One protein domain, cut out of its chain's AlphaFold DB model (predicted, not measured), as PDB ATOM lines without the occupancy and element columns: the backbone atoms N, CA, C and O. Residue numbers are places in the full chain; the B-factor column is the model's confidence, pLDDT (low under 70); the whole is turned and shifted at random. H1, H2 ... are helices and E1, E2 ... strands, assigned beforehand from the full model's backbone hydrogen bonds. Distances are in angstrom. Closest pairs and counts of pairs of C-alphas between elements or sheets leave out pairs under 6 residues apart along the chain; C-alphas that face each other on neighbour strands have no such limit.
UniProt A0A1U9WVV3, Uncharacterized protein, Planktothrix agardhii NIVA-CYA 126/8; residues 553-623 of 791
ATOM      1  N   LEU A 553      87.839  -0.474  11.121       62.47
ATOM      2  CA  LEU A 553      86.666  -0.187  11.952       62.47
ATOM      3  C   LEU A 553      86.705  -0.955  13.283       62.47
ATOM      4  O   LEU A 553      86.399  -0.387  14.327       62.47
ATOM      5  N   GLY A 554      87.118  -2.223  13.258       62.12
ATOM      6  CA  GLY A 554      87.349  -3.026  14.454       62.12
ATOM      7  C   GLY A 554      88.439  -2.452  15.359       62.12
ATOM      8  O   GLY A 554      88.233  -2.338  16.565       62.12
ATOM      9  N   GLN A 555      89.554  -1.987  14.787       62.53
ATOM     10  CA  GLN A 555      90.614  -1.301  15.543       62.53
ATOM     11  C   GLN A 555      90.127   0.016  16.170       62.53
ATOM     12  O   GLN A 555      90.420   0.295  17.335       62.53
ATOM     13  N   LEU A 556      89.346   0.810  15.426       63.16
ATOM     14  CA  LEU A 556      88.733   2.053  15.909       63.16
ATOM     15  C   LEU A 556      87.749   1.784  17.060       63.16
ATOM     16  O   LEU A 556      87.785   2.467  18.082       63.16
ATOM     17  N   ILE A 557      86.905   0.758  16.919       62.88
ATOM     18  CA  ILE A 557      85.967   0.315  17.956       62.88
ATOM     19  C   ILE A 557      86.720  -0.127  19.208       62.88
ATOM     20  O   ILE A 557      86.415   0.371  20.286       62.88
ATOM     21  N   ASN A 558      87.742  -0.974  19.089       60.81
ATOM     22  CA  ASN A 558      88.523  -1.428  20.245       60.81
ATOM     23  C   ASN A 558      89.209  -0.269  20.986       60.81
ATOM     24  O   ASN A 558      89.232  -0.245  22.220       60.81
ATOM     25  N   LYS A 559      89.711   0.726  20.245       61.97
ATOM     26  CA  LYS A 559      90.308   1.940  20.815       61.97
ATOM     27  C   LYS A 559      89.282   2.780  21.583       61.97
ATOM     28  O   LYS A 559      89.552   3.179  22.709       61.97
ATOM     29  N   ASN A 560      88.101   2.998  21.007       55.06
ATOM     30  CA  ASN A 560      87.075   3.887  21.564       55.06
ATOM     31  C   ASN A 560      86.199   3.227  22.646       55.06
ATOM     32  O   ASN A 560      85.649   3.913  23.505       55.06
ATOM     33  N   VAL A 561      86.067   1.898  22.633       53.09
ATOM     34  CA  VAL A 561      85.325   1.120  23.644       53.09
ATOM     35  C   VAL A 561      86.087   1.024  24.974       53.09
ATOM     36  O   VAL A 561      85.464   0.778  26.008       53.09
ATOM     37  N   SER A 562      87.406   1.243  24.964       49.41
ATOM     38  CA  SER A 562      88.278   1.164  26.147       49.41
ATOM     39  C   SER A 562      88.269   2.428  27.027       49.41
ATOM     40  O   SER A 562      88.791   2.395  28.141       49.41
ATOM     41  N   ASP A 563      87.653   3.524  26.573       52.91
ATOM     42  CA  ASP A 563      87.570   4.787  27.314       52.91
ATOM     43  C   ASP A 563      86.274   4.912  28.144       52.91
ATOM     44  O   ASP A 563      85.242   4.312  27.843       52.91
ATOM     45  N   GLN A 564      86.297   5.769  29.176       47.53
ATOM     46  CA  GLN A 564      85.199   6.044  30.131       47.53
ATOM     47  C   GLN A 564      83.873   6.572  29.510       47.53
ATOM     48  O   GLN A 564      82.960   6.945  30.245       47.53
ATOM     49  N   HIS A 565      83.741   6.597  28.179       51.38
ATOM     50  CA  HIS A 565      82.623   7.166  27.408       51.38
ATOM     51  C   HIS A 565      81.783   6.107  26.663       51.38
ATOM     52  O   HIS A 565      81.060   6.422  25.717       51.38
ATOM     53  N   LYS A 566      81.874   4.834  27.065       57.25
ATOM     54  CA  LYS A 566      81.129   3.731  26.449       57.25
ATOM     55  C   LYS A 566      79.615   3.855  26.718       57.25
ATOM     56  O   LYS A 566      79.229   3.900  27.890       57.25
ATOM     57  N   PRO A 567      78.745   3.842  25.686       59.31
ATOM     58  CA  PRO A 567      77.302   3.758  25.892       59.31
ATOM     59  C   PRO A 567      76.952   2.513  26.711       59.31
ATOM     60  O   PRO A 567      77.503   1.437  26.457       59.31
ATOM     61  N   LYS A 568      76.017   2.624  27.665       58.84
ATOM     62  CA  LYS A 568      75.726   1.559  28.655       58.84
ATOM     63  C   LYS A 568      75.338   0.190  28.064       58.84
ATOM     64  O   LYS A 568      75.404  -0.802  28.782       58.84
ATOM     65  N   ASN A 569      74.996   0.120  26.774       68.75
ATOM     66  CA  ASN A 569      74.589  -1.098  26.062       68.75
ATOM     67  C   ASN A 569      75.401  -1.389  24.787       68.75
ATOM     68  O   ASN A 569      74.932  -2.139  23.933       68.75
ATOM     69  N   LEU A 570      76.588  -0.794  24.629       72.00
ATOM     70  CA  LEU A 570      77.481  -1.110  23.515       72.00
ATOM     71  C   LEU A 570      78.291  -2.378  23.828       72.00
ATOM     72  O   LEU A 570      79.080  -2.414  24.769       72.00
ATOM     73  N   PHE A 571      78.137  -3.409  23.012       75.31
ATOM     74  CA  PHE A 571      78.934  -4.631  23.036       75.31
ATOM     75  C   PHE A 571      79.809  -4.667  21.786       75.31
ATOM     76  O   PHE A 571      79.335  -4.338  20.705       75.31
ATOM     77  N   SER A 572      81.074  -5.050  21.915       72.56
ATOM     78  CA  SER A 572      82.012  -5.159  20.794       72.56
ATOM     79  C   SER A 572      82.623  -6.546  20.773       72.56
ATOM     80  O   SER A 572      82.758  -7.178  21.823       72.56
ATOM     81  N   ALA A 573      82.977  -7.026  19.587       64.69
ATOM     82  CA  ALA A 573      83.669  -8.293  19.455       64.69
ATOM     83  C   ALA A 573      85.038  -8.244  20.177       64.69
ATOM     84  O   ALA A 573      85.618  -7.163  20.301       64.69
ATOM     85  N   PRO A 574      85.517  -9.380  20.715       56.09
ATOM     86  CA  PRO A 574      84.865 -10.697  20.693       56.09
ATOM     87  C   PRO A 574      83.735 -10.860  21.731       56.09
ATOM     88  O   PRO A 574      83.023 -11.859  21.746       56.09
ATOM     89  N   ASN A 575      83.503  -9.854  22.577       63.72
ATOM     90  CA  ASN A 575      82.599  -9.901  23.729       63.72
ATOM     91  C   ASN A 575      81.160  -9.433  23.421       63.72
ATOM     92  O   ASN A 575      80.579  -8.639  24.169       63.72
ATOM     93  N   ILE A 576      80.566  -9.922  22.327       71.44
ATOM     94  CA  ILE A 576      79.155  -9.657  21.997       71.44
ATOM     95  C   ILE A 576      78.267 -10.732  22.640       71.44
ATOM     96  O   ILE A 576      78.457 -11.915  22.355       71.44
ATOM     97  N   PRO A 577      77.272 -10.371  23.478       69.69
ATOM     98  CA  PRO A 577      76.331 -11.337  24.036       69.69
ATOM     99  C   PRO A 577      75.538 -12.042  22.928       69.69
ATOM    100  O   PRO A 577      74.770 -11.408  22.196       69.69
ATOM    101  N   LEU A 578      75.733 -13.358  22.797       69.44
ATOM    102  CA  LEU A 578      75.122 -14.158  21.731       69.44
ATOM    103  C   LEU A 578      73.597 -14.198  21.828       69.44
ATOM    104  O   LEU A 578      72.924 -14.241  20.807       69.44
ATOM    105  N   ASP A 579      73.039 -14.171  23.036       68.38
ATOM    106  CA  ASP A 579      71.595 -14.123  23.262       68.38
ATOM    107  C   ASP A 579      70.983 -12.831  22.700       68.38
ATOM    108  O   ASP A 579      69.971 -12.875  21.999       68.38
ATOM    109  N   LYS A 580      71.637 -11.686  22.926       80.25
ATOM    110  CA  LYS A 580      71.185 -10.387  22.411       80.25
ATOM    111  C   LYS A 580      71.313 -10.296  20.899       80.25
ATOM    112  O   LYS A 580      70.368  -9.877  20.231       80.25
ATOM    113  N   LEU A 581      72.452 -10.718  20.349       80.69
ATOM    114  CA  LEU A 581      72.646 -10.716  18.901       80.69
ATOM    115  C   LEU A 581      71.699 -11.707  18.211       80.69
ATOM    116  O   LEU A 581      71.121 -11.375  17.180       80.69
ATOM    117  N   SER A 582      71.455 -12.873  18.810       77.38
ATOM    118  CA  SER A 582      70.479 -13.837  18.303       77.38
ATOM    119  C   SER A 582      69.064 -13.259  18.271       77.38
ATOM    120  O   SER A 582      68.360 -13.384  17.266       77.38
ATOM    121  N   ASN A 583      68.654 -12.570  19.340       79.94
ATOM    122  CA  ASN A 583      67.371 -11.876  19.373       79.94
ATOM    123  C   ASN A 583      67.286 -10.825  18.259       79.94
ATOM    124  O   ASN A 583      66.282 -10.782  17.549       79.94
ATOM    125  N   ALA A 584      68.349 -10.041  18.053       83.00
ATOM    126  CA  ALA A 584      68.424  -9.047  16.985       83.00
ATOM    127  C   ALA A 584      68.289  -9.679  15.585       83.00
ATOM    128  O   ALA A 584      67.437  -9.247  14.808       83.00
ATOM    129  N   LEU A 585      69.044 -10.746  15.300       80.12
ATOM    130  CA  LEU A 585      68.969 -11.528  14.054       80.12
ATOM    131  C   LEU A 585      67.574 -12.106  13.801       80.12
ATOM    132  O   LEU A 585      67.108 -12.158  12.667       80.12
ATOM    133  N   SER A 586      66.883 -12.525  14.861       77.38
ATOM    134  CA  SER A 586      65.538 -13.093  14.738       77.38
ATOM    135  C   SER A 586      64.425 -12.054  14.571       77.38
ATOM    136  O   SER A 586      63.316 -12.423  14.187       77.38
ATOM    137  N   ALA A 587      64.691 -10.779  14.880       81.44
ATOM    138  CA  ALA A 587      63.658  -9.752  14.999       81.44
ATOM    139  C   ALA A 587      63.800  -8.589  14.007       81.44
ATOM    140  O   ALA A 587      62.787  -8.147  13.464       81.44
ATOM    141  N   TRP A 588      65.008  -8.049  13.804       82.56
ATOM    142  CA  TRP A 588      65.185  -6.795  13.053       82.56
ATOM    143  C   TRP A 588      66.526  -6.630  12.313       82.56
ATOM    144  O   TRP A 588      66.763  -5.579  11.711       82.56
ATOM    145  N   VAL A 589      67.408  -7.633  12.355       83.81
ATOM    146  CA  VAL A 589      68.721  -7.619  11.689       83.81
ATOM    147  C   VAL A 589      68.785  -8.715  10.633       83.81
ATOM    148  O   VAL A 589      68.513  -9.873  10.923       83.81
ATOM    149  N   SER A 590      69.223  -8.357   9.425       82.94
ATOM    150  CA  SER A 590      69.577  -9.309   8.371       82.94
ATOM    151  C   SER A 590      71.033  -9.092   7.978       82.94
ATOM    152  O   SER A 590      71.383  -8.015   7.499       82.94
ATOM    153  N   ILE A 591      71.866 -10.112   8.177       79.31
ATOM    154  CA  ILE A 591      73.306 -10.077   7.885       79.31
ATOM    155  C   ILE A 591      73.573 -10.884   6.615       79.31
ATOM    156  O   ILE A 591      72.931 -11.913   6.382       79.31
ATOM    157  N   ASN A 592      74.480 -10.402   5.768       77.69
ATOM    158  CA  ASN A 592      74.920 -11.161   4.600       77.69
ATOM    159  C   ASN A 592      75.808 -12.333   5.037       77.69
ATOM    160  O   ASN A 592      76.402 -12.314   6.106       77.69
ATOM    161  N   SER A 593      75.935 -13.353   4.192       64.62
ATOM    162  CA  SER A 593      76.631 -14.591   4.554       64.62
ATOM    163  C   SER A 593      78.075 -14.353   5.033       64.62
ATOM    164  O   SER A 593      78.495 -14.978   6.001       64.62
ATOM    165  N   GLU A 594      78.805 -13.430   4.404       71.50
ATOM    166  CA  GLU A 594      80.214 -13.138   4.721       71.50
ATOM    167  C   GLU A 594      80.421 -11.971   5.690       71.50
ATOM    168  O   GLU A 594      81.551 -11.706   6.082       71.50
ATOM    169  N   GLU A 595      79.352 -11.278   6.088       79.62
ATOM    170  CA  GLU A 595      79.471 -10.135   6.992       79.62
ATOM    171  C   GLU A 595      79.688 -10.599   8.432       79.62
ATOM    172  O   GLU A 595      78.973 -11.461   8.956       79.62
ATOM    173  N   LYS A 596      80.654  -9.972   9.104       82.88
ATOM    174  CA  LYS A 596      80.938 -10.211  10.520       82.88
ATOM    175  C   LYS A 596      80.528  -9.004  11.351       82.88
ATOM    176  O   LYS A 596      80.832  -7.859  11.031       82.88
ATOM    177  N   VAL A 597      79.853  -9.268  12.460       84.56
ATOM    178  CA  VAL A 597      79.457  -8.294  13.469       84.56
ATOM    179  C   VAL A 597      80.667  -7.900  14.301       84.56
ATOM    180  O   VAL A 597      81.318  -8.729  14.938       84.56
ATOM    181  N   ILE A 598      80.916  -6.598  14.326       80.12
ATOM    182  CA  ILE A 598      81.992  -5.952  15.071       80.12
ATOM    183  C   ILE A 598      81.453  -5.358  16.374       80.12
ATOM    184  O   ILE A 598      82.130  -5.413  17.400       80.12
ATOM    185  N   ALA A 599      80.232  -4.815  16.366       80.12
ATOM    186  CA  ALA A 599      79.591  -4.292  17.570       80.12
ATOM    187  C   ALA A 599      78.057  -4.339  17.507       80.12
ATOM    188  O   ALA A 599      77.455  -4.342  16.435       80.12
ATOM    189  N   LEU A 600      77.424  -4.333  18.678       84.19
ATOM    190  CA  LEU A 600      75.978  -4.329  18.886       84.19
ATOM    191  C   LEU A 600      75.622  -3.313  19.974       84.19
ATOM    192  O   LEU A 600      76.139  -3.383  21.086       84.19
ATOM    193  N   ILE A 601      74.685  -2.421  19.680       82.69
ATOM    194  CA  ILE A 601      73.959  -1.628  20.671       82.69
ATOM    195  C   ILE A 601      72.554  -2.204  20.751       82.69
ATOM    196  O   ILE A 601      71.773  -2.063  19.813       82.69
ATOM    197  N   ASP A 602      72.234  -2.846  21.868       80.25
ATOM    198  CA  ASP A 602      70.894  -3.379  22.098       80.25
ATOM    199  C   ASP A 602      70.065  -2.385  22.922       80.25
ATOM    200  O   ASP A 602      70.397  -2.091  24.074       80.25
ATOM    201  N   THR A 603      68.996  -1.854  22.326       76.62
ATOM    202  CA  THR A 603      68.018  -0.975  22.993       76.62
ATOM    203  C   THR A 603      66.671  -1.667  23.183       76.62
ATOM    204  O   THR A 603      65.663  -1.020  23.482       76.62
ATOM    205  N   SER A 604      66.642  -2.992  23.025       73.06
ATOM    206  CA  SER A 604      65.425  -3.778  23.143       73.06
ATOM    207  C   SER A 604      64.834  -3.682  24.550       73.06
ATOM    208  O   SER A 604      65.522  -3.739  25.569       73.06
ATOM    209  N   SER A 605      63.514  -3.563  24.596       69.88
ATOM    210  CA  SER A 605      62.696  -3.592  25.805       69.88
ATOM    211  C   SER A 605      61.628  -4.675  25.666       69.88
ATOM    212  O   SER A 605      61.411  -5.203  24.577       69.88
ATOM    213  N   PHE A 606      60.912  -4.973  26.752       58.25
ATOM    214  CA  PHE A 606      59.873  -6.011  26.766       58.25
ATOM    215  C   PHE A 606      58.809  -5.857  25.655       58.25
ATOM    216  O   PHE A 606      58.221  -6.845  25.233       58.25
ATOM    217  N   TRP A 607      58.586  -4.637  25.149       58.00
ATOM    218  CA  TRP A 607      57.564  -4.333  24.138       58.00
ATOM    219  C   TRP A 607      58.115  -4.022  22.740       58.00
ATOM    220  O   TRP A 607      57.336  -3.887  21.798       58.00
ATOM    221  N   ARG A 608      59.433  -3.853  22.586       69.62
ATOM    222  CA  ARG A 608      60.037  -3.420  21.319       69.62
ATOM    223  C   ARG A 608      61.466  -3.926  21.203       69.62
ATOM    224  O   ARG A 608      62.295  -3.587  22.040       69.62
ATOM    225  N   SER A 609      61.756  -4.652  20.128       72.06
ATOM    226  CA  SER A 609      63.120  -5.013  19.742       72.06
ATOM    227  C   SER A 609      63.695  -3.927  18.837       72.06
ATOM    228  O   SER A 609      63.106  -3.607  17.805       72.06
ATOM    229  N   ALA A 610      64.803  -3.323  19.252       78.88
ATOM    230  CA  ALA A 610      65.467  -2.252  18.520       78.88
ATOM    231  C   ALA A 610      66.948  -2.199  18.902       78.88
ATOM    232  O   ALA A 610      67.350  -2.683  19.961       78.88
ATOM    233  N   GLY A 611      67.756  -1.609  18.030       81.75
ATOM    234  CA  GLY A 611      69.180  -1.467  18.272       81.75
ATOM    235  C   GLY A 611      69.955  -1.100  17.017       81.75
ATOM    236  O   GLY A 611      69.378  -0.793  15.971       81.75
ATOM    237  N   VAL A 612      71.277  -1.155  17.147       83.31
ATOM    238  CA  VAL A 612      72.245  -0.902  16.077       83.31
ATOM    239  C   VAL A 612      73.238  -2.051  16.027       83.31
ATOM    240  O   VAL A 612      73.805  -2.415  17.053       83.31
ATOM    241  N   VAL A 613      73.495  -2.594  14.845       85.81
ATOM    242  CA  VAL A 613      74.560  -3.566  14.593       85.81
ATOM    243  C   VAL A 613      75.577  -2.944  13.644       85.81
ATOM    244  O   VAL A 613      75.227  -2.409  12.595       85.81
ATOM    245  N   PHE A 614      76.845  -3.014  14.026       83.62
ATOM    246  CA  PHE A 614      77.985  -2.627  13.206       83.62
ATOM    247  C   PHE A 614      78.604  -3.903  12.654       83.62
ATOM    248  O   PHE A 614      79.025  -4.764  13.430       83.62
ATOM    249  N   THR A 615      78.647  -4.027  11.335       85.31
ATOM    250  CA  THR A 615      79.347  -5.114  10.643       85.31
ATOM    251  C   THR A 615      80.651  -4.599  10.047       85.31
ATOM    252  O   THR A 615      80.938  -3.409  10.100       85.31
ATOM    253  N   ASP A 616      81.461  -5.470   9.474       77.56
ATOM    254  CA  ASP A 616      82.621  -5.091   8.668       77.56
ATOM    255  C   ASP A 616      82.262  -4.311   7.394       77.56
ATOM    256  O   ASP A 616      83.054  -3.476   6.957       77.56
ATOM    257  N   GLY A 617      81.066  -4.514   6.836       74.62
ATOM    258  CA  GLY A 617      80.613  -3.823   5.623       74.62
ATOM    259  C   GLY A 617      79.716  -2.600   5.846       74.62
ATOM    260  O   GLY A 617      79.762  -1.640   5.070       74.62
ATOM    261  N   ARG A 618      78.862  -2.622   6.875       81.81
ATOM    262  CA  ARG A 618      77.755  -1.658   7.021       81.81
ATOM    263  C   ARG A 618      77.189  -1.534   8.435       81.81
ATOM    264  O   ARG A 618      77.371  -2.398   9.295       81.81
ATOM    265  N   LEU A 619      76.423  -0.466   8.633       81.94
ATOM    266  CA  LEU A 619      75.554  -0.253   9.785       81.94
ATOM    267  C   LEU A 619      74.159  -0.839   9.517       81.94
ATOM    268  O   LEU A 619      73.609  -0.651   8.433       81.94
ATOM    269  N   LEU A 620      73.566  -1.490  10.515       84.88
ATOM    270  CA  LEU A 620      72.219  -2.067  10.483       84.88
ATOM    271  C   LEU A 620      71.413  -1.550  11.682       84.88
ATOM    272  O   LEU A 620      71.916  -1.551  12.803       84.88
ATOM    273  N   TRP A 621      70.163  -1.132  11.485       84.56
ATOM    274  CA  TRP A 621      69.269  -0.741  12.583       84.56
ATOM    275  C   TRP A 621      67.806  -0.896  12.183       84.56
ATOM    276  O   TRP A 621      67.435  -0.499  11.090       84.56
ATOM    277  N   THR A 622      66.954  -1.426  13.067       73.00
ATOM    278  CA  THR A 622      65.481  -1.457  12.902       73.00
ATOM    279  C   THR A 622      65.010  -1.725  11.447       73.00
ATOM    280  O   THR A 622      64.271  -0.928  10.873       73.00
ATOM    281  N   ASN A 623      65.458  -2.833  10.830       67.56
ATOM    282  CA  ASN A 623      65.194  -3.233   9.427       67.56
ATOM    283  C   ASN A 623      65.738  -2.315   8.309       67.56
ATOM    284  O   ASN A 623      65.356  -2.466   7.148       67.56
TER     285      ASN A 623
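AT A GLANCE: This is residues 553 to 623 of the 791 residues of an uncharacterized protein of Planktothrix agardhii NIVA-CYA 126/8 (UniProt A0A1U9WVV3). A small antiparallel sheet of four strands, in the order E1, E2, E3, E4, stands between two helices, with H1 over one face toward the E1 edge and H2 crossing the strands over the opposite face. Strands E2, E3 and E4 form a meander, each the antiparallel neighbour of the one before, and the short strand E1 is added beside E2. The printed part has 71 residues with two named helices and four named strands, along the chain H1, E1, H2, E2, E3, E4, and its class is mixed, helices and strands. It is compact, with a radius of gyration of the C-alphas of 11.8 A, and spans 31 by 29 by 17 A.

IN THESE COORDINATES: The longest strand, E2, is residues 597 to 602, 13.1 A from first to last C-alpha, and begins at C-alpha 597 (79.457, -8.294, 13.469). E3 is residues 611 to 615, 13.2 A long. E4, residues 618 to 621, measures 10.2 A and ends at C-alpha 621 (69.269, -0.741, 12.583). E1 is residues 570 to 572, 6.7 A. H2 is residues 578 to 587, 14.0 A, and H1 is residues 553 to 561, 11.8 A, beginning at C-alpha 553 (86.666, -0.187, 11.952).

HOW THE PARTS SIT: E2 and E3 are a hairpin, antiparallel at 174 degrees, with N 601 and O 612 2.8 A apart, within hydrogen-bond range. E3 and E4 are also a hairpin, at 166 degrees, with N 613 and O 620 at 2.8 A. E1 is antiparallel to E2 at 162 degrees, with N 571 and O 600 at 2.8 A. E1 and E4 are the edge strands and are apart. H1 is on the sheet at a height of 9.4 A, over E1 and E2, slantwise to the strands at 34 degrees to E2 on the local plane; its closest C-alphas to E2 are those of Gly 554 and Ile 598, 6.1 A apart. H2 is on the opposite face at a height of 9.9 A, over E3 and only just over E2, where 3 of its C-alphas fall. It runs across the strands, at 76 degrees to E3 on the local plane, and its closest C-alphas to E2 are those of Lys 580 and Asp 602, 7.0 A apart. H1 and H2 are apart. In H1 and H2 every O i to N i+4 pair is within hydrogen-bond range.

THE WHOLE: The C-alphas farthest apart are those of Gln 555 and Trp 607, at 34.3 A. The printed part has no cut and no long link; E1 to H2 and E3 to E4 are tight. The mean pLDDT of the printed part is 72.0, with 29 residues under 70, among them 553 to 569 and 605 to 608.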